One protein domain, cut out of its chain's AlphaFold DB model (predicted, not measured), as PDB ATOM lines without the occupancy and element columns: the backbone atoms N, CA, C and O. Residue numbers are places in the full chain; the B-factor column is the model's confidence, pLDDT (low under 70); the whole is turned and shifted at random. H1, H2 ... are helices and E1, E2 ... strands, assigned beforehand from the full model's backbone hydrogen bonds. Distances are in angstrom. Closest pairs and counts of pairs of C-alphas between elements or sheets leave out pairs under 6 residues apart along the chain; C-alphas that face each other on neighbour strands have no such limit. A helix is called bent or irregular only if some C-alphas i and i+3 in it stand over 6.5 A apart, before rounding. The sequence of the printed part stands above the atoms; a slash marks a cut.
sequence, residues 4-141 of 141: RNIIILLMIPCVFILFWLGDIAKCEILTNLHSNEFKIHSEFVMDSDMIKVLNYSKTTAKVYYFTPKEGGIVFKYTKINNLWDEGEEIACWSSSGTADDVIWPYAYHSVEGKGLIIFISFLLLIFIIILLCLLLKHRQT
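What this domain is: This is residues 4 to 141 of the 141 residues of an uncharacterized protein of Eubacteriaceae bacterium (UniProt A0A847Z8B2). A twisted sheet, E1 E2 E3 E4, forms a head at one end and curls round the last part of H1, while H1 and H3 reach away from it as two long arms that draw near each other far from the head. These arms make much of the length; the spans are 72 by 35 by 20 A. The 138 printed residues include three named helices and four named strands, in the order H1 H2 E1 E2 E3 E4 H3, class mixed. The sheet is antiparallel, and the whole is loose, with a radius of gyration of the C-alphas of 19.9 A.

Where its parts are: The strands are E1, residues 50 to 56, E2, 60 to 67, E3, 71 to 80, 28.1 A long, and E4, 83 to 94, 28.9 A. H1, residues 4 to 38, spans 49.2 A from C-alpha 4 at (214.169, 205.513, 228.210). H2 is residues 43 to 46. H3, residues 111 to 139, spans 42.1 A and ends at (209.919, 207.163, 242.581).

How they stand to each other: The strands form a meander, each the antiparallel neighbour of the one before. Within hydrogen-bond range are N 52 and O 64, 2.8 A, for E1 and E2; N 65 and O 73, 2.8 A, for E2 and E3; N 85 and O 78, 2.8 A, for E3 and E4. E4 bends by 58 degrees at residue 88. H1 is on the sheet, its closest C-alphas to E1 being Thr 31 and Val 53, 4.7 A. H1 has a kink of 53 degrees near residue 32 and is irregular, C-alphas 33 and 36 being 7.9 A apart. H2 only grazes the sheet with residues 44 to 46. H1 and H3 are close but not clearly touching, closest C-alphas Ile 6 and Leu 131, 7.6 A, at a shallow tilt of 27 degrees, opposite ways. Every O i to N i+4 pair is within range in H3, 25 of 31 in H1; H2 is too short for one.

The domain as a whole: The C-alphas farthest apart, Asn 81 and Thr 141, are 72.3 A apart. The printed part has no cut; the E4 to H3 link, 16 residues, is long. Residues 40 to 47, 94 to 101 and 138 to 141 have pLDDT under 70.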
ATOM      1  N   ARG A   4     213.964 206.121 229.536       76.81
ATOM      2  CA  ARG A   4     214.169 205.513 228.210       76.81
ATOM      3  C   ARG A   4     214.399 203.995 228.274       76.81
ATOM      4  O   ARG A   4     213.835 203.268 227.467       76.81
ATOM      5  N   ASN A   5     215.175 203.507 229.240       79.25
ATOM      6  CA  ASN A   5     215.532 202.088 229.341       79.25
ATOM      7  C   ASN A   5     214.333 201.232 229.768       79.25
ATOM      8  O   ASN A   5     214.186 200.111 229.299       79.25
ATOM      9  N   ILE A   6     213.451 201.780 230.607       79.31
ATOM     10  CA  ILE A   6     212.218 201.114 231.051       79.31
ATOM     11  C   ILE A   6     211.243 200.952 229.879       79.31
ATOM     12  O   ILE A   6     210.654 199.888 229.713       79.31
ATOM     13  N   ILE A   7     211.112 201.982 229.037       80.38
ATOM     14  CA  ILE A   7     210.261 201.933 227.839       80.38
ATOM     15  C   ILE A   7     210.764 200.862 226.868       80.38
ATOM     16  O   ILE A   7     209.975 200.045 226.406       80.38
ATOM     17  N   ILE A   8     212.072 200.822 226.597       81.69
ATOM     18  CA  ILE A   8     212.668 199.802 225.718       81.69
ATOM     19  C   ILE A   8     212.390 198.394 226.258       81.69
ATOM     20  O   ILE A   8     211.995 197.514 225.497       81.69
ATOM     21  N   LEU A   9     212.531 198.199 227.572       80.31
ATOM     22  CA  LEU A   9     212.277 196.917 228.226       80.31
ATOM     23  C   LEU A   9     210.811 196.466 228.065       80.31
ATOM     24  O   LEU A   9     210.549 195.287 227.844       80.31
ATOM     25  N   LEU A  10     209.862 197.406 228.119       80.69
ATOM     26  CA  LEU A  10     208.437 197.143 227.896       80.69
ATOM     27  C   LEU A  10     208.090 196.851 226.432       80.69
ATOM     28  O   LEU A  10     207.155 196.099 226.176       80.69
ATOM     29  N   MET A  11     208.823 197.412 225.467       82.19
ATOM     30  CA  MET A  11     208.516 197.195 224.050       82.19
ATOM     31  C   MET A  11     208.809 195.766 223.586       82.19
ATOM     32  O   MET A  11     208.097 195.262 222.724       82.19
ATOM     33  N   ILE A  12     209.816 195.097 224.155       84.19
ATOM     34  CA  ILE A  12     210.230 193.742 223.752       84.19
ATOM     35  C   ILE A  12     209.061 192.732 223.786       84.19
ATOM     36  O   ILE A  12     208.779 192.127 222.748       84.19
ATOM     37  N   PRO A  13     208.332 192.551 224.908       83.56
ATOM     38  CA  PRO A  13     207.201 191.625 224.941       83.56
ATOM     39  C   PRO A  13     206.027 192.081 224.067       83.56
ATOM     40  O   PRO A  13     205.355 191.245 223.468       83.56
ATOM     41  N   CYS A  14     205.793 193.391 223.935       83.31
ATOM     42  CA  CYS A  14     204.747 193.910 223.053       83.31
ATOM     43  C   CYS A  14     205.013 193.552 221.588       83.31
ATOM     44  O   CYS A  14     204.100 193.125 220.888       83.31
ATOM     45  N   VAL A  15     206.260 193.681 221.135       88.50
ATOM     46  CA  VAL A  15     206.666 193.309 219.775       88.50
ATOM     47  C   VAL A  15     206.441 191.816 219.536       88.50
ATOM     48  O   VAL A  15     205.867 191.452 218.514       88.50
ATOM     49  N   PHE A  16     206.802 190.955 220.493       86.19
ATOM     50  CA  PHE A  16     206.553 189.513 220.391       86.19
ATOM     51  C   PHE A  16     205.057 189.182 220.249       86.19
ATOM     52  O   PHE A  16     204.676 188.430 219.353       86.19
ATOM     53  N   ILE A  17     204.200 189.783 221.083       87.00
ATOM     54  CA  ILE A  17     202.742 189.582 221.012       87.00
ATOM     55  C   ILE A  17     202.192 190.055 219.663       87.00
ATOM     56  O   ILE A  17     201.367 189.367 219.068       87.00
ATOM     57  N   LEU A  18     202.659 191.200 219.158       89.56
ATOM     58  CA  LEU A  18     202.234 191.718 217.857       89.56
ATOM     59  C   LEU A  18     202.625 190.784 216.707       89.56
ATOM     60  O   LEU A  18     201.805 190.561 215.818       89.56
ATOM     61  N   PHE A  19     203.828 190.205 216.734       91.12
ATOM     62  CA  PHE A  19     204.236 189.203 215.744       91.12
ATOM     63  C   PHE A  19     203.354 187.954 215.805       91.12
ATOM     64  O   PHE A  19     202.859 187.506 214.771       91.12
ATOM     65  N   TRP A  20     203.091 187.434 217.006       89.56
ATOM     66  CA  TRP A  20     202.240 186.258 217.177       89.56
ATOM     67  C   TRP A  20     200.802 186.502 216.697       89.56
ATOM     68  O   TRP A  20     200.261 185.705 215.930       89.56
ATOM     69  N   LEU A  21     200.200 187.638 217.067       90.94
ATOM     70  CA  LEU A  21     198.871 188.030 216.584       90.94
ATOM     71  C   LEU A  21     198.846 188.255 215.068       90.94
ATOM     72  O   LEU A  21     197.856 187.915 214.421       90.94
ATOM     73  N   GLY A  22     199.921 188.800 214.495       95.06
ATOM     74  CA  GLY A  22     200.067 188.971 213.051       95.06
ATOM     75  C   GLY A  22     200.026 187.641 212.299       95.06
ATOM     76  O   GLY A  22     199.309 187.523 211.304       95.06
ATOM     77  N   ASP A  23     200.723 186.622 212.801       93.75
ATOM     78  CA  ASP A  23     200.699 185.284 212.205       93.75
ATOM     79  C   ASP A  23     199.334 184.605 212.346       93.75
ATOM     80  O   ASP A  23     198.871 183.979 211.389       93.75
ATOM     81  N   ILE A  24     198.648 184.769 213.485       93.50
ATOM     82  CA  ILE A  24     197.265 184.289 213.644       93.50
ATOM     83  C   ILE A  24     196.368 184.966 212.609       93.50
ATOM     84  O   ILE A  24     195.684 184.282 211.855       93.50
ATOM     85  N   ALA A  25     196.408 186.297 212.519       95.81
ATOM     86  CA  ALA A  25     195.586 187.050 211.579       95.81
ATOM     87  C   ALA A  25     195.839 186.619 210.126       95.81
ATOM     88  O   ALA A  25     194.889 186.404 209.373       95.81
ATOM     89  N   LYS A  26     197.105 186.420 209.742       96.62
ATOM     90  CA  LYS A  26     197.476 185.872 208.432       96.62
ATOM     91  C   LYS A  26     196.824 184.509 208.196       96.62
ATOM     92  O   LYS A  26     196.218 184.310 207.143       96.62
ATOM     93  N   CYS A  27     196.940 183.585 209.147       96.25
ATOM     94  CA  CYS A  27     196.367 182.246 209.019       96.25
ATOM     95  C   CYS A  27     194.837 182.293 208.928       96.25
ATOM     96  O   CYS A  27     194.260 181.592 208.102       96.25
ATOM     97  N   GLU A  28     194.162 183.151 209.696       95.00
ATOM     98  CA  GLU A  28     192.704 183.320 209.609       95.00
ATOM     99  C   GLU A  28     192.266 183.880 208.251       95.00
ATOM    100  O   GLU A  28     191.318 183.372 207.653       95.00
ATOM    101  N   ILE A  29     192.986 184.872 207.715       97.19
ATOM    102  CA  ILE A  29     192.719 185.418 206.376       97.19
ATOM    103  C   ILE A  29     192.883 184.322 205.319       97.19
ATOM    104  O   ILE A  29     191.984 184.116 204.504       97.19
ATOM    105  N   LEU A  30     193.997 183.588 205.346       96.81
ATOM    106  CA  LEU A  30     194.245 182.488 204.410       96.81
ATOM    107  C   LEU A  30     193.188 181.388 204.532       96.81
ATOM    108  O   LEU A  30     192.711 180.875 203.523       96.81
ATOM    109  N   THR A  31     192.789 181.057 205.756       95.38
ATOM    110  CA  THR A  31     191.751 180.058 206.027       95.38
ATOM    111  C   THR A  31     190.418 180.496 205.439       95.38
ATOM    112  O   THR A  31     189.767 179.715 204.747       95.38
ATOM    113  N   ASN A  32     190.023 181.750 205.646       95.44
ATOM    114  CA  ASN A  32     188.776 182.274 205.103       95.44
ATOM    115  C   ASN A  32     188.766 182.283 203.564       95.44
ATOM    116  O   ASN A  32     187.734 182.024 202.953       95.44
ATOM    117  N   LEU A  33     189.916 182.545 202.936       95.75
ATOM    118  CA  LEU A  33     190.040 182.591 201.479       95.75
ATOM    119  C   LEU A  33     190.113 181.202 200.826       95.75
ATOM    120  O   LEU A  33     189.535 181.014 199.757       95.75
ATOM    121  N   HIS A  34     190.806 180.241 201.446       94.44
ATOM    122  CA  HIS A  34     191.238 179.015 200.761       94.44
ATOM    123  C   HIS A  34     190.799 177.704 201.421       94.44
ATOM    124  O   HIS A  34     190.938 176.653 200.806       94.44
ATOM    125  N   SER A  35     190.244 177.716 202.640       89.75
ATOM    126  CA  SER A  35     189.915 176.467 203.362       89.75
ATOM    127  C   SER A  35     188.976 175.535 202.595       89.75
ATOM    128  O   SER A  35     189.093 174.320 202.715       89.75
ATOM    129  N   ASN A  36     188.071 176.079 201.777       89.38
ATOM    130  CA  ASN A  36     187.134 175.278 200.990       89.38
ATOM    131  C   ASN A  36     187.827 174.393 199.941       89.38
ATOM    132  O   ASN A  36     187.277 173.351 199.599       89.38
ATOM    133  N   GLU A  37     189.027 174.758 199.474       89.75
ATOM    134  CA  GLU A  37     189.814 173.935 198.542       89.75
ATOM    135  C   GLU A  37     190.301 172.627 199.192       89.75
ATOM    136  O   GLU A  37     190.585 171.667 198.484       89.75
ATOM    137  N   PHE A  38     190.360 172.575 200.527       87.38
ATOM    138  CA  PHE A  38     190.979 171.484 201.284       87.38
ATOM    139  C   PHE A  38     189.995 170.699 202.163       87.38
ATOM    140  O   PHE A  38     190.406 169.832 202.929       87.38
ATOM    141  N   LYS A  39     188.690 170.984 202.061       79.06
ATOM    142  CA  LYS A  39     187.626 170.273 202.797       79.06
ATOM    143  C   LYS A  39     187.284 168.892 202.226       79.06
ATOM    144  O   LYS A  39     186.494 168.177 202.822       79.06
ATOM    145  N   ILE A  40     187.807 168.546 201.049       63.03
ATOM    146  CA  ILE A  40     187.233 167.494 200.193       63.03
ATOM    147  C   ILE A  40     188.150 166.258 200.089       63.03
ATOM    148  O   ILE A  40     187.770 165.285 199.451       63.03
ATOM    149  N   HIS A  41     189.372 166.277 200.638       56.34
ATOM    150  CA  HIS A  41     190.426 165.358 200.170       56.34
ATOM    151  C   HIS A  41     190.861 164.213 201.096       56.34
ATOM    152  O   HIS A  41     191.523 163.317 200.587       56.34
ATOM    153  N   SER A  42     190.443 164.118 202.366       55.75
ATOM    154  CA  SER A  42     190.790 162.927 203.168       55.75
ATOM    155  C   SER A  42     189.716 162.516 204.178       55.75
ATOM    156  O   SER A  42     188.943 163.347 204.652       55.75
ATOM    157  N   GLU A  43     189.664 161.219 204.509       57.69
ATOM    158  CA  GLU A  43     188.845 160.685 205.615       57.69
ATOM    159  C   GLU A  43     189.161 161.406 206.934       57.69
ATOM    160  O   GLU A  43     188.254 161.703 207.703       57.69
ATOM    161  N   PHE A  44     190.421 161.805 207.131       57.56
ATOM    162  CA  PHE A  44     190.871 162.569 208.294       57.56
ATOM    163  C   PHE A  44     190.319 164.007 208.321       57.56
ATOM    164  O   PHE A  44     190.051 164.566 209.383       57.56
ATOM    165  N   VAL A  45     190.116 164.624 207.151       59.53
ATOM    166  CA  VAL A  45     189.516 165.963 207.036       59.53
ATOM    167  C   VAL A  45     188.055 165.960 207.486       59.53
ATOM    168  O   VAL A  45     187.603 166.951 208.066       59.53
ATOM    169  N   MET A  46     187.315 164.875 207.234       55.31
ATOM    170  CA  MET A  46     185.883 164.809 207.553       55.31
ATOM    171  C   MET A  46     185.602 164.764 209.058       55.31
ATOM    172  O   MET A  46     184.587 165.313 209.483       55.31
ATOM    173  N   ASP A  47     186.528 164.221 209.848       63.28
ATOM    174  CA  ASP A  47     186.445 164.187 211.315       63.28
ATOM    175  C   ASP A  47     187.193 165.358 211.987       63.28
ATOM    176  O   ASP A  47     187.283 165.439 213.217       63.28
ATOM    177  N   SER A  48     187.714 166.304 211.193       70.31
ATOM    178  CA  SER A  48     188.384 167.492 211.721       70.31
ATOM    179  C   SER A  48     187.394 168.575 212.156       70.31
ATOM    180  O   SER A  48     186.631 169.118 211.355       70.31
ATOM    181  N   ASP A  49     187.446 168.953 213.436       77.44
ATOM    182  CA  ASP A  49     186.618 170.040 213.979       77.44
ATOM    183  C   ASP A  49     187.064 171.418 213.457       77.44
ATOM    184  O   ASP A  49     186.294 172.384 213.446       77.44
ATOM    185  N   MET A  50     188.331 171.543 213.048       85.44
ATOM    186  CA  MET A  50     188.911 172.810 212.626       85.44
ATOM    187  C   MET A  50     189.979 172.640 211.542       85.44
ATOM    188  O   MET A  50     190.880 171.814 211.657       85.44
ATOM    189  N   ILE A  51     189.930 173.525 210.541       90.75
ATOM    190  CA  ILE A  51     190.913 173.637 209.455       90.75
ATOM    191  C   ILE A  51     191.549 175.027 209.507       90.75
ATOM    192  O   ILE A  51     190.828 176.026 209.580       90.75
ATOM    193  N   LYS A  52     192.880 175.106 209.427       93.12
ATOM    194  CA  LYS A  52     193.645 176.359 209.331       93.12
ATOM    195  C   LYS A  52     194.667 176.303 208.203       93.12
ATOM    196  O   LYS A  52     195.545 175.450 208.187       93.12
ATOM    197  N   VAL A  53     194.599 177.250 207.274       94.25
ATOM    198  CA  VAL A  53     195.588 177.395 206.198       94.25
ATOM    199  C   VAL A  53     196.750 178.242 206.715       94.25
ATOM    200  O   VAL A  53     196.615 179.444 206.926       94.25
ATOM    201  N   LEU A  54     197.900 177.609 206.923       94.69
ATOM    202  CA  LEU A  54     199.093 178.238 207.502       94.69
ATOM    203  C   LEU A  54     199.910 178.994 206.456       94.69
ATOM    204  O   LEU A  54     200.533 180.026 206.716       94.69
ATOM    205  N   ASN A  55     199.950 178.433 205.251       94.38
ATOM    206  CA  ASN A  55     200.627 179.020 204.114       94.38
ATOM    207  C   ASN A  55     199.921 178.606 202.829       94.38
ATOM    208  O   ASN A  55     199.431 177.482 202.722       94.38
ATOM    209  N   TYR A  56     199.909 179.502 201.853       95.69
ATOM    210  CA  TYR A  56     199.285 179.270 200.563       95.69
ATOM    211  C   TYR A  56     200.088 179.969 199.471       95.69
ATOM    212  O   TYR A  56     200.481 181.129 199.602       95.69
ATOM    213  N   SER A  57     200.313 179.259 198.376       94.69
ATOM    214  CA  SER A  57     200.870 179.775 197.136       94.69
ATOM    215  C   SER A  57     200.120 179.166 195.949       94.69
ATOM    216  O   SER A  57     199.261 178.303 196.107       94.69
ATOM    217  N   LYS A  58     200.460 179.586 194.727       92.56
ATOM    218  CA  LYS A  58     199.842 179.026 193.514       92.56
ATOM    219  C   LYS A  58     200.119 177.530 193.327       92.56
ATOM    220  O   LYS A  58     199.369 176.877 192.608       92.56
ATOM    221  N   THR A  59     201.191 177.010 193.923       93.75
ATOM    222  CA  THR A  59     201.672 175.640 193.698       93.75
ATOM    223  C   THR A  59     201.790 174.814 194.969       93.75
ATOM    224  O   THR A  59     201.970 173.609 194.872       93.75
ATOM    225  N   THR A  60     201.711 175.419 196.152       94.38
ATOM    226  CA  THR A  60     201.863 174.717 197.431       94.38
ATOM    227  C   THR A  60     200.948 175.304 198.490       94.38
ATOM    228  O   THR A  60     200.677 176.505 198.487       94.38
ATOM    229  N   ALA A  61     200.521 174.480 199.437       94.38
ATOM    230  CA  ALA A  61     199.820 174.934 200.628       94.38
ATOM    231  C   ALA A  61     200.247 174.117 201.849       94.38
ATOM    232  O   ALA A  61     200.691 172.977 201.731       94.38
ATOM    233  N   LYS A  62     200.130 174.715 203.032       93.38
ATOM    234  CA  LYS A  62     200.248 174.014 204.311       93.38
ATOM    235  C   LYS A  62     198.959 174.209 205.075       93.38
ATOM    236  O   LYS A  62     198.582 175.356 205.337       93.38
ATOM    237  N   VAL A  63     198.309 173.114 205.429       92.38
ATOM    238  CA  VAL A  63     197.001 173.140 206.078       92.38
ATOM    239  C   VAL A  63     197.074 172.315 207.345       92.38
ATOM    240  O   VAL A  63     197.553 171.189 207.335       92.38
ATOM    241  N   TYR A  64     196.633 172.920 208.433       91.19
ATOM    242  CA  TYR A  64     196.545 172.322 209.746       91.19
ATOM    243  C   TYR A  64     195.111 171.892 210.019       91.19
ATOM    244  O   TYR A  64     194.192 172.711 209.954       91.19
ATOM    245  N   TYR A  65     194.948 170.623 210.354       89.12
ATOM    246  CA  TYR A  65     193.701 170.004 210.765       89.12
ATOM    247  C   TYR A  65     193.789 169.696 212.246       89.12
ATOM    248  O   TYR A  65     194.819 169.226 212.730       89.12
ATOM    249  N   PHE A  66     192.724 169.997 212.977       85.50
ATOM    250  CA  PHE A  66     192.695 169.825 214.418       85.50
ATOM    251  C   PHE A  66     191.363 169.264 214.883       85.50
ATOM    252  O   PHE A  66     190.306 169.828 214.595       85.50
ATOM    253  N   THR A  67     191.469 168.226 215.705       82.00
ATOM    254  CA  THR A  67     190.368 167.649 216.467       82.00
ATOM    255  C   THR A  67     190.802 167.588 217.930       82.00
ATOM    256  O   THR A  67     191.764 166.886 218.249       82.00
ATOM    257  N   PRO A  68     190.112 168.271 218.864       73.88
ATOM    258  CA  PRO A  68     190.475 168.300 220.280       73.88
ATOM    259  C   PRO A  68     190.653 166.921 220.926       73.88
ATOM    260  O   PRO A  68     191.382 166.804 221.908       73.88
ATOM    261  N   LYS A  69     189.958 165.897 220.414       70.50
ATOM    262  CA  LYS A  69     189.991 164.529 220.948       70.50
ATOM    263  C   LYS A  69     191.101 163.661 220.355       70.50
ATOM    264  O   LYS A  69     191.563 162.747 221.034       70.50
ATOM    265  N   GLU A  70     191.521 163.932 219.125       73.56
ATOM    266  CA  GLU A  70     192.369 163.011 218.355       73.56
ATOM    267  C   GLU A  70     193.781 163.552 218.175       73.56
ATOM    268  O   GLU A  70     194.755 162.829 218.393       73.56
ATOM    269  N   GLY A  71     193.914 164.837 217.857       79.50
ATOM    270  CA  GLY A  71     195.216 165.404 217.573       79.50
ATOM    271  C   GLY A  71     195.167 166.597 216.640       79.50
ATOM    272  O   GLY A  71     194.121 167.180 216.350       79.50
ATOM    273  N   GLY A  72     196.350 166.993 216.195       85.19
ATOM    274  CA  GLY A  72     196.519 168.022 215.191       85.19
ATOM    275  C   GLY A  72     197.586 167.606 214.199       85.19
ATOM    276  O   GLY A  72     198.687 167.245 214.607       85.19
ATOM    277  N   ILE A  73     197.262 167.694 212.917       86.81
ATOM    278  CA  ILE A  73     198.111 167.248 211.815       86.81
ATOM    279  C   ILE A  73     198.242 168.366 210.790       86.81
ATOM    280  O   ILE A  73     197.295 169.103 210.521       86.81
ATOM    281  N   VAL A  74     199.433 168.505 210.216       89.25
ATOM    282  CA  VAL A  74     199.694 169.408 209.100       89.25
ATOM    283  C   VAL A  74     199.943 168.600 207.842       89.25
ATOM    284  O   VAL A  74     200.897 167.831 207.781       89.25
ATOM    285  N   PHE A  75     199.156 168.872 206.807       89.44
ATOM    286  CA  PHE A  75     199.410 168.376 205.461       89.44
ATOM    287  C   PHE A  75     200.087 169.450 204.613       89.44
ATOM    288  O   PHE A  75     199.680 170.623 204.592       89.44
ATOM    289  N   LYS A  76     201.139 169.049 203.897       91.50
ATOM    290  CA  LYS A  76     201.757 169.849 202.838       91.50
ATOM    291  C   LYS A  76     201.164 169.426 201.499       91.50
ATOM    292  O   LYS A  76     201.444 168.338 201.012       91.50
ATOM    293  N   TYR A  77     200.402 170.315 200.877       91.06
ATOM    294  CA  TYR A  77     199.826 170.094 199.555       91.06
ATOM    295  C   TYR A  77     200.714 170.676 198.459       91.06
ATOM    296  O   TYR A  77     201.281 171.764 198.617       91.06
ATOM    297  N   THR A  78     200.763 169.990 197.319       92.94
ATOM    298  CA  THR A  78     201.376 170.484 196.079       92.94
ATOM    299  C   THR A  78     200.344 170.471 194.962       92.94
ATOM    300  O   THR A  78     199.575 169.530 194.828       92.94
ATOM    301  N   LYS A  79     200.291 171.524 194.148       92.06
ATOM    302  CA  LYS A  79     199.325 171.626 193.054       92.06
ATOM    303  C   LYS A  79     199.897 170.997 191.789       92.06
ATOM    304  O   LYS A  79     200.852 171.525 191.218       92.06
ATOM    305  N   ILE A  80     199.288 169.908 191.329       91.25
ATOM    306  CA  ILE A  80     199.660 169.183 190.109       91.25
ATOM    307  C   ILE A  80     198.442 169.168 189.185       91.25
ATOM    308  O   ILE A  80     197.348 168.789 189.588       91.25
ATOM    309  N   ASN A  81     198.600 169.624 187.938       89.56
ATOM    310  CA  ASN A  81     197.507 169.692 186.953       89.56
ATOM    311  C   ASN A  81     196.245 170.426 187.459       89.56
ATOM    312  O   ASN A  81     195.124 170.014 187.182       89.56
ATOM    313  N   ASN A  82     196.431 171.532 188.193       86.56
ATOM    314  CA  ASN A  82     195.380 172.329 188.848       86.56
ATOM    315  C   ASN A  82     194.610 171.635 189.984       86.56
ATOM    316  O   ASN A  82     193.686 172.241 190.526       86.56
ATOM    317  N   LEU A  83     195.024 170.440 190.395       88.06
ATOM    318  CA  LEU A  83     194.466 169.712 191.529       88.06
ATOM    319  C   LEU A  83     195.459 169.714 192.691       88.06
ATOM    320  O   LEU A  83     196.671 169.763 192.476       88.06
ATOM    321  N   TRP A  84     194.944 169.723 193.917       90.62
ATOM    322  CA  TRP A  84     195.771 169.627 195.113       90.62
ATOM    323  C   TRP A  84     196.097 168.162 195.377       90.62
ATOM    324  O   TRP A  84     195.198 167.360 195.593       90.62
ATOM    325  N   ASP A  85     197.382 167.843 195.343       87.94
ATOM    326  CA  ASP A  85     197.916 166.540 195.703       87.94
ATOM    327  C   ASP A  85     198.404 166.587 197.153       87.94
ATOM    328  O   ASP A  85     199.106 167.528 197.554       87.94
ATOM    329  N   GLU A  86     197.973 165.610 197.947       84.25
ATOM    330  CA  GLU A  86     198.358 165.479 199.349       84.25
ATOM    331  C   GLU A  86     199.773 164.909 199.428       84.25
ATOM    332  O   GLU A  86     200.056 163.831 198.912       84.25
ATOM    333  N   GLY A  87     200.684 165.677 200.020       79.81
ATOM    334  CA  GLY A  87     202.075 165.286 200.178       79.81
ATOM    335  C   GLY A  87     202.369 164.808 201.595       79.81
ATOM    336  O   GLY A  87     201.708 163.942 202.149       79.81
ATOM    337  N   GLU A  88     203.415 165.381 202.178       81.44
ATOM    338  CA  GLU A  88     203.911 165.027 203.508       81.44
ATOM    339  C   GLU A  88     202.924 165.407 204.623       81.44
ATOM    340  O   GLU A  88     202.431 166.542 204.674       81.44
ATOM    341  N   GLU A  89     202.721 164.465 205.543       84.12
ATOM    342  CA  GLU A  89     201.979 164.624 206.790       84.12
ATOM    343  C   GLU A  89     202.948 164.848 207.960       84.12
ATOM    344  O   GLU A  89     203.960 164.159 208.084       84.12
ATOM    345  N   ILE A  90     202.639 165.813 208.828       82.00
ATOM    346  CA  ILE A  90     203.376 166.064 210.070       82.00
ATOM    347  C   ILE A  90     202.389 166.038 211.237       82.00
ATOM    348  O   ILE A  90     201.512 166.902 211.331       82.00
ATOM    349  N   ALA A  91     202.560 165.083 212.152       80.62
ATOM    350  CA  ALA A  91     201.791 165.014 213.388       80.62
ATOM    351  C   ALA A  91     202.305 166.059 214.392       80.62
ATOM    352  O   ALA A  91     203.397 165.943 214.947       80.62
ATOM    353  N   CYS A  92     201.505 167.095 214.641       77.25
ATOM    354  CA  CYS A  92     201.867 168.181 215.554       77.25
ATOM    355  C   CYS A  92     201.406 167.936 216.993       77.25
ATOM    356  O   CYS A  92     201.945 168.530 217.916       77.25
ATOM    357  N   TRP A  93     200.383 167.110 217.215       74.00
ATOM    358  CA  TRP A  93     200.145 166.486 218.520       74.00
ATOM    359  C   TRP A  93     199.148 165.331 218.411       74.00
ATOM    360  O   TRP A  93     198.345 165.290 217.478       74.00
ATOM    361  N   SER A  94     199.171 164.425 219.387       67.62
ATOM    362  CA  SER A  94     198.241 163.298 219.498       67.62
ATOM    363  C   SER A  94     197.824 163.094 220.955       67.62
ATOM    364  O   SER A  94     198.620 163.304 221.869       67.62
ATOM    365  N   SER A  95     196.580 162.664 221.180       65.94
ATOM    366  CA  SER A  95     196.092 162.291 222.515       65.94
ATOM    367  C   SER A  95     196.580 160.914 222.988       65.94
ATOM    368  O   SER A  95     196.508 160.622 224.182       65.94
ATOM    369  N   SER A  96     197.085 160.074 222.077       64.38
ATOM    370  CA  SER A  96     197.457 158.675 222.332       64.38
ATOM    371  C   SER A  96     198.889 158.307 221.912       64.38
ATOM    372  O   SER A  96     199.309 157.173 222.142       64.38
ATOM    373  N   GLY A  97     199.655 159.245 221.340       59.03
ATOM    374  CA  GLY A  97     200.996 159.010 220.792       59.03
ATOM    375  C   GLY A  97     202.005 160.131 221.065       59.03
ATOM    376  O   GLY A  97     201.759 161.037 221.859       59.03
ATOM    377  N   THR A  98     203.169 160.047 220.417       57.84
ATOM    378  CA  THR A  98     204.231 161.069 220.458       57.84
ATOM    379  C   THR A  98     203.996 162.101 219.355       57.84
ATOM    380  O   THR A  98     203.639 161.740 218.238       57.84
ATOM    381  N   ALA A  99     204.139 163.384 219.685       64.44
ATOM    382  CA  ALA A  99     204.064 164.490 218.737       64.44
ATOM    383  C   ALA A  99     205.453 164.778 218.157       64.44
ATOM    384  O   ALA A  99     206.423 164.800 218.917       64.44
ATOM    385  N   ASP A 100     205.539 165.057 216.857       64.38
ATOM    386  CA  ASP A 100     206.824 165.304 216.193       64.38
ATOM    387  C   ASP A 100     207.178 166.795 216.112       64.38
ATOM    388  O   ASP A 100     208.348 167.138 215.932       64.38
ATOM    389  N   ASP A 101     206.202 167.699 216.253       67.88
ATOM    390  CA  ASP A 101     206.439 169.136 216.073       67.88
ATOM    391  C   ASP A 101     205.435 170.027 216.822       67.88
ATOM    392  O   ASP A 101     204.332 169.608 217.150       67.88
ATOM    393  N   VAL A 102     205.780 171.296 217.050       74.56
ATOM    394  CA  VAL A 102     204.872 172.312 217.603       74.56
ATOM    395  C   VAL A 102     204.360 173.207 216.484       74.56
ATOM    396  O   VAL A 102     205.128 173.823 215.747       74.56
ATOM    397  N   ILE A 103     203.041 173.369 216.398       86.19
ATOM    398  CA  ILE A 103     202.436 174.126 215.304       86.19
ATOM    399  C   ILE A 103     202.303 175.622 215.600       86.19
ATOM    400  O   ILE A 103     201.477 176.042 216.399       86.19
ATOM    401  N   TRP A 104     203.083 176.470 214.934       85.31
ATOM    402  CA  TRP A 104     202.935 177.928 215.032       85.31
ATOM    403  C   TRP A 104     201.891 178.464 214.030       85.31
ATOM    404  O   TRP A 104     201.867 178.003 212.888       85.31
ATOM    405  N   PRO A 105     201.040 179.446 214.393       88.75
ATOM    406  CA  PRO A 105     200.934 180.129 215.690       88.75
ATOM    407  C   PRO A 105     200.029 179.410 216.711       88.75
ATOM    408  O   PRO A 105     199.803 179.924 217.807       88.75
ATOM    409  N   TYR A 106     199.522 178.225 216.377       88.19
ATOM    410  CA  TYR A 106     198.530 177.469 217.149       88.19
ATOM    411  C   TYR A 106     199.126 176.528 218.211       88.19
ATOM    412  O   TYR A 106     198.526 175.511 218.561       88.19
ATOM    413  N   ALA A 107     200.296 176.865 218.761       84.06
ATOM    414  CA  ALA A 107     201.050 175.976 219.648       84.06
ATOM    415  C   ALA A 107     200.226 175.575 220.885       84.06
ATOM    416  O   ALA A 107     200.328 174.451 221.372       84.06
ATOM    417  N   TYR A 108     199.334 176.464 221.330       82.88
ATOM    418  CA  TYR A 108     198.396 176.250 222.435       82.88
ATOM    419  C   TYR A 108     197.370 175.125 222.217       82.88
ATOM    420  O   TYR A 108     196.609 174.836 223.138       82.88
ATOM    421  N   HIS A 109     197.289 174.500 221.041       81.56
ATOM    422  CA  HIS A 109     196.453 173.311 220.854       81.56
ATOM    423  C   HIS A 109     197.104 172.043 221.417       81.56
ATOM    424  O   HIS A 109     196.399 171.206 221.979       81.56
ATOM    425  N   SER A 110     198.434 171.949 221.349       79.44
ATOM    426  CA  SER A 110     199.218 170.849 221.928       79.44
ATOM    427  C   SER A 110     199.384 171.003 223.446       79.44
ATOM    428  O   SER A 110     199.344 172.119 223.977       79.44
ATOM    429  N   VAL A 111     199.580 169.899 224.172       76.94
ATOM    430  CA  VAL A 111     199.837 169.942 225.626       76.94
ATOM    431  C   VAL A 111     201.191 170.599 225.904       76.94
ATOM    432  O   VAL A 111     201.310 171.447 226.791       76.94
ATOM    433  N   GLU A 112     202.182 170.273 225.084       75.00
ATOM    434  CA  GLU A 112     203.543 170.795 225.103       75.00
ATOM    435  C   GLU A 112     203.540 172.312 224.895       75.00
ATOM    436  O   GLU A 112     204.116 173.065 225.685       75.00
ATOM    437  N   GLY A 113     202.821 172.790 223.878       79.00
ATOM    438  CA  GLY A 113     202.708 174.215 223.591       79.00
ATOM    439  C   GLY A 113     201.863 174.980 224.614       79.00
ATOM    440  O   GLY A 113     202.195 176.125 224.922       79.00
ATOM    441  N   LYS A 114     200.838 174.367 225.231       81.88
ATOM    442  CA  LYS A 114     200.158 174.959 226.405       81.88
ATOM    443  C   LYS A 114     201.133 175.154 227.562       81.88
ATOM    444  O   LYS A 114     201.163 176.235 228.150       81.88
ATOM    445  N   GLY A 115     201.951 174.143 227.859       81.44
ATOM    446  CA  GLY A 115     203.009 174.231 228.867       81.44
ATOM    447  C   GLY A 115     203.990 175.367 228.572       81.44
ATOM    448  O   GLY A 115     204.269 176.184 229.450       81.44
ATOM    449  N   LEU A 116     204.433 175.482 227.318       81.31
ATOM    450  CA  LEU A 116     205.316 176.558 226.865       81.31
ATOM    451  C   LEU A 116     204.684 177.946 227.056       81.31
ATOM    452  O   LEU A 116     205.334 178.856 227.567       81.31
ATOM    453  N   ILE A 117     203.409 178.115 226.700       83.69
ATOM    454  CA  ILE A 117     202.705 179.398 226.831       83.69
ATOM    455  C   ILE A 117     202.490 179.775 228.295       83.69
ATOM    456  O   ILE A 117     202.674 180.941 228.654       83.69
ATOM    457  N   ILE A 118     202.159 178.812 229.156       85.19
ATOM    458  CA  ILE A 118     202.055 179.035 230.605       85.19
ATOM    459  C   ILE A 118     203.413 179.471 231.166       85.19
ATOM    460  O   ILE A 118     203.487 180.454 231.905       85.19
ATOM    461  N   PHE A 119     204.493 178.794 230.772       84.56
ATOM    462  CA  PHE A 119     205.847 179.131 231.203       84.56
ATOM    463  C   PHE A 119     206.267 180.539 230.753       84.56
ATOM    464  O   PHE A 119     206.725 181.337 231.572       84.56
ATOM    465  N   ILE A 120     206.038 180.894 229.484       85.00
ATOM    466  CA  ILE A 120     206.305 182.243 228.958       85.00
ATOM    467  C   ILE A 120     205.469 183.292 229.704       85.00
ATOM    468  O   ILE A 120     205.993 184.339 230.085       85.00
ATOM    469  N   SER A 121     204.193 183.006 229.972       84.69
ATOM    470  CA  SER A 121     203.302 183.907 230.715       84.69
ATOM    471  C   SER A 121     203.793 184.146 232.146       84.69
ATOM    472  O   SER A 121     203.769 185.275 232.634       84.69
ATOM    473  N   PHE A 122     204.296 183.102 232.811       88.50
ATOM    474  CA  PHE A 122     204.881 183.207 234.145       88.50
ATOM    475  C   PHE A 122     206.167 184.047 234.150       88.50
ATOM    476  O   PHE A 122     206.332 184.921 235.004       88.50
ATOM    477  N   LEU A 123     207.053 183.853 233.168       86.94
ATOM    478  CA  LEU A 123     208.260 184.674 233.018       86.94
ATOM    479  C   LEU A 123     207.927 186.148 232.756       86.94
ATOM    480  O   LEU A 123     208.543 187.030 233.355       86.94
ATOM    481  N   LEU A 124     206.925 186.420 231.914       85.56
ATOM    482  CA  LEU A 124     206.426 187.774 231.671       85.56
ATOM    483  C   LEU A 124     205.889 188.416 232.953       85.56
ATOM    484  O   LEU A 124     206.177 189.583 233.216       85.56
ATOM    485  N   LEU A 125     205.166 187.661 233.781       86.50
ATOM    486  CA  LEU A 125     204.667 188.151 235.064       86.50
ATOM    487  C   LEU A 125     205.811 188.522 236.018       86.50
ATOM    488  O   LEU A 125     205.809 189.623 236.570       86.50
ATOM    489  N   ILE A 126     206.808 187.645 236.184       87.19
ATOM    490  CA  ILE A 126     207.996 187.931 237.009       87.19
ATOM    491  C   ILE A 126     208.695 189.195 236.512       87.19
ATOM    492  O   ILE A 126     209.042 190.076 237.299       87.19
ATOM    493  N   PHE A 127     208.878 189.303 235.201       85.31
ATOM    494  CA  PHE A 127     209.508 190.455 234.583       85.31
ATOM    495  C   PHE A 127     208.739 191.757 234.852       85.31
ATOM    496  O   PHE A 127     209.349 192.761 235.223       85.31
ATOM    497  N   ILE A 128     207.405 191.737 234.751       85.31
ATOM    498  CA  ILE A 128     206.544 192.877 235.097       85.31
ATOM    499  C   ILE A 128     206.705 193.254 236.576       85.31
ATOM    500  O   ILE A 128     206.834 194.438 236.888       85.31
ATOM    501  N   ILE A 129     206.753 192.277 237.488       86.69
ATOM    502  CA  ILE A 129     206.954 192.520 238.926       86.69
ATOM    503  C   ILE A 129     208.310 193.192 239.179       86.69
ATOM    504  O   ILE A 129     208.368 194.214 239.862       86.69
ATOM    505  N   ILE A 130     209.393 192.671 238.594       84.88
ATOM    506  CA  ILE A 130     210.737 193.261 238.715       84.88
ATOM    507  C   ILE A 130     210.729 194.706 238.205       84.88
ATOM    508  O   ILE A 130     211.260 195.605 238.862       84.88
ATOM    509  N   LEU A 131     210.091 194.947 237.060       83.00
ATOM    510  CA  LEU A 131     209.988 196.279 236.480       83.00
ATOM    511  C   LEU A 131     209.217 197.246 237.389       83.00
ATOM    512  O   LEU A 131     209.663 198.377 237.597       83.00
ATOM    513  N   LEU A 132     208.099 196.800 237.966       84.25
ATOM    514  CA  LEU A 132     207.313 197.571 238.930       84.25
ATOM    515  C   LEU A 132     208.133 197.902 240.182       84.25
ATOM    516  O   LEU A 132     208.140 199.055 240.611       84.25
ATOM    517  N   CYS A 133     208.880 196.943 240.735       83.75
ATOM    518  CA  CYS A 133     209.770 197.185 241.872       83.75
ATOM    519  C   CYS A 133     210.843 198.239 241.552       83.75
ATOM    520  O   CYS A 133     211.108 199.122 242.369       83.75
ATOM    521  N   LEU A 134     211.437 198.188 240.356       82.19
ATOM    522  CA  LEU A 134     212.444 199.160 239.915       82.19
ATOM    523  C   LEU A 134     211.845 200.558 239.708       82.19
ATOM    524  O   LEU A 134     212.471 201.555 240.073       82.19
ATOM    525  N   LEU A 135     210.622 200.636 239.178       80.38
ATOM    526  CA  LEU A 135     209.872 201.884 239.024       80.38
ATOM    527  C   LEU A 135     209.506 202.513 240.373       80.38
ATOM    528  O   LEU A 135     209.703 203.714 240.562       80.38
ATOM    529  N   LEU A 136     209.012 201.713 241.322       82.25
ATOM    530  CA  LEU A 136     208.677 202.175 242.671       82.25
ATOM    531  C   LEU A 136     209.917 202.683 243.410       82.25
ATOM    532  O   LEU A 136     209.866 203.759 244.004       82.25
ATOM    533  N   LYS A 137     211.046 201.969 243.305       79.38
ATOM    534  CA  LYS A 137     212.320 202.386 243.906       79.38
ATOM    535  C   LYS A 137     212.824 203.714 243.338       79.38
ATOM    536  O   LYS A 137     213.281 204.550 244.106       79.38
ATOM    537  N   HIS A 138     212.699 203.940 242.027       69.75
ATOM    538  CA  HIS A 138     213.064 205.223 241.411       69.75
ATOM    539  C   HIS A 138     212.131 206.368 241.840       69.75
ATOM    540  O   HIS A 138     212.540 207.521 241.840       69.75
ATOM    541  N   ARG A 139     210.864 206.104 242.179       68.56
ATOM    542  CA  ARG A 139     209.919 207.163 242.581       68.56
ATOM    543  C   ARG A 139     210.156 207.675 244.011       68.56
ATOM    544  O   ARG A 139     209.647 208.738 244.347       68.56
ATOM    545  N   GLN A 140     210.877 206.918 244.841       64.88
ATOM    546  CA  GLN A 140     211.192 207.278 246.231       64.88
ATOM    547  C   GLN A 140     212.559 207.961 246.414       64.88
ATOM    548  O   GLN A 140     212.867 208.388 247.524       64.88
ATOM    549  N   THR A 141     213.356 208.066 245.348       54.22
ATOM    550  CA  THR A 141     214.638 208.793 245.290       54.22
ATOM    551  C   THR A 141     214.502 210.028 244.423       54.22
ATOM    552  O   THR A 141     214.985 211.095 244.843       54.22
TER     553      THR A 141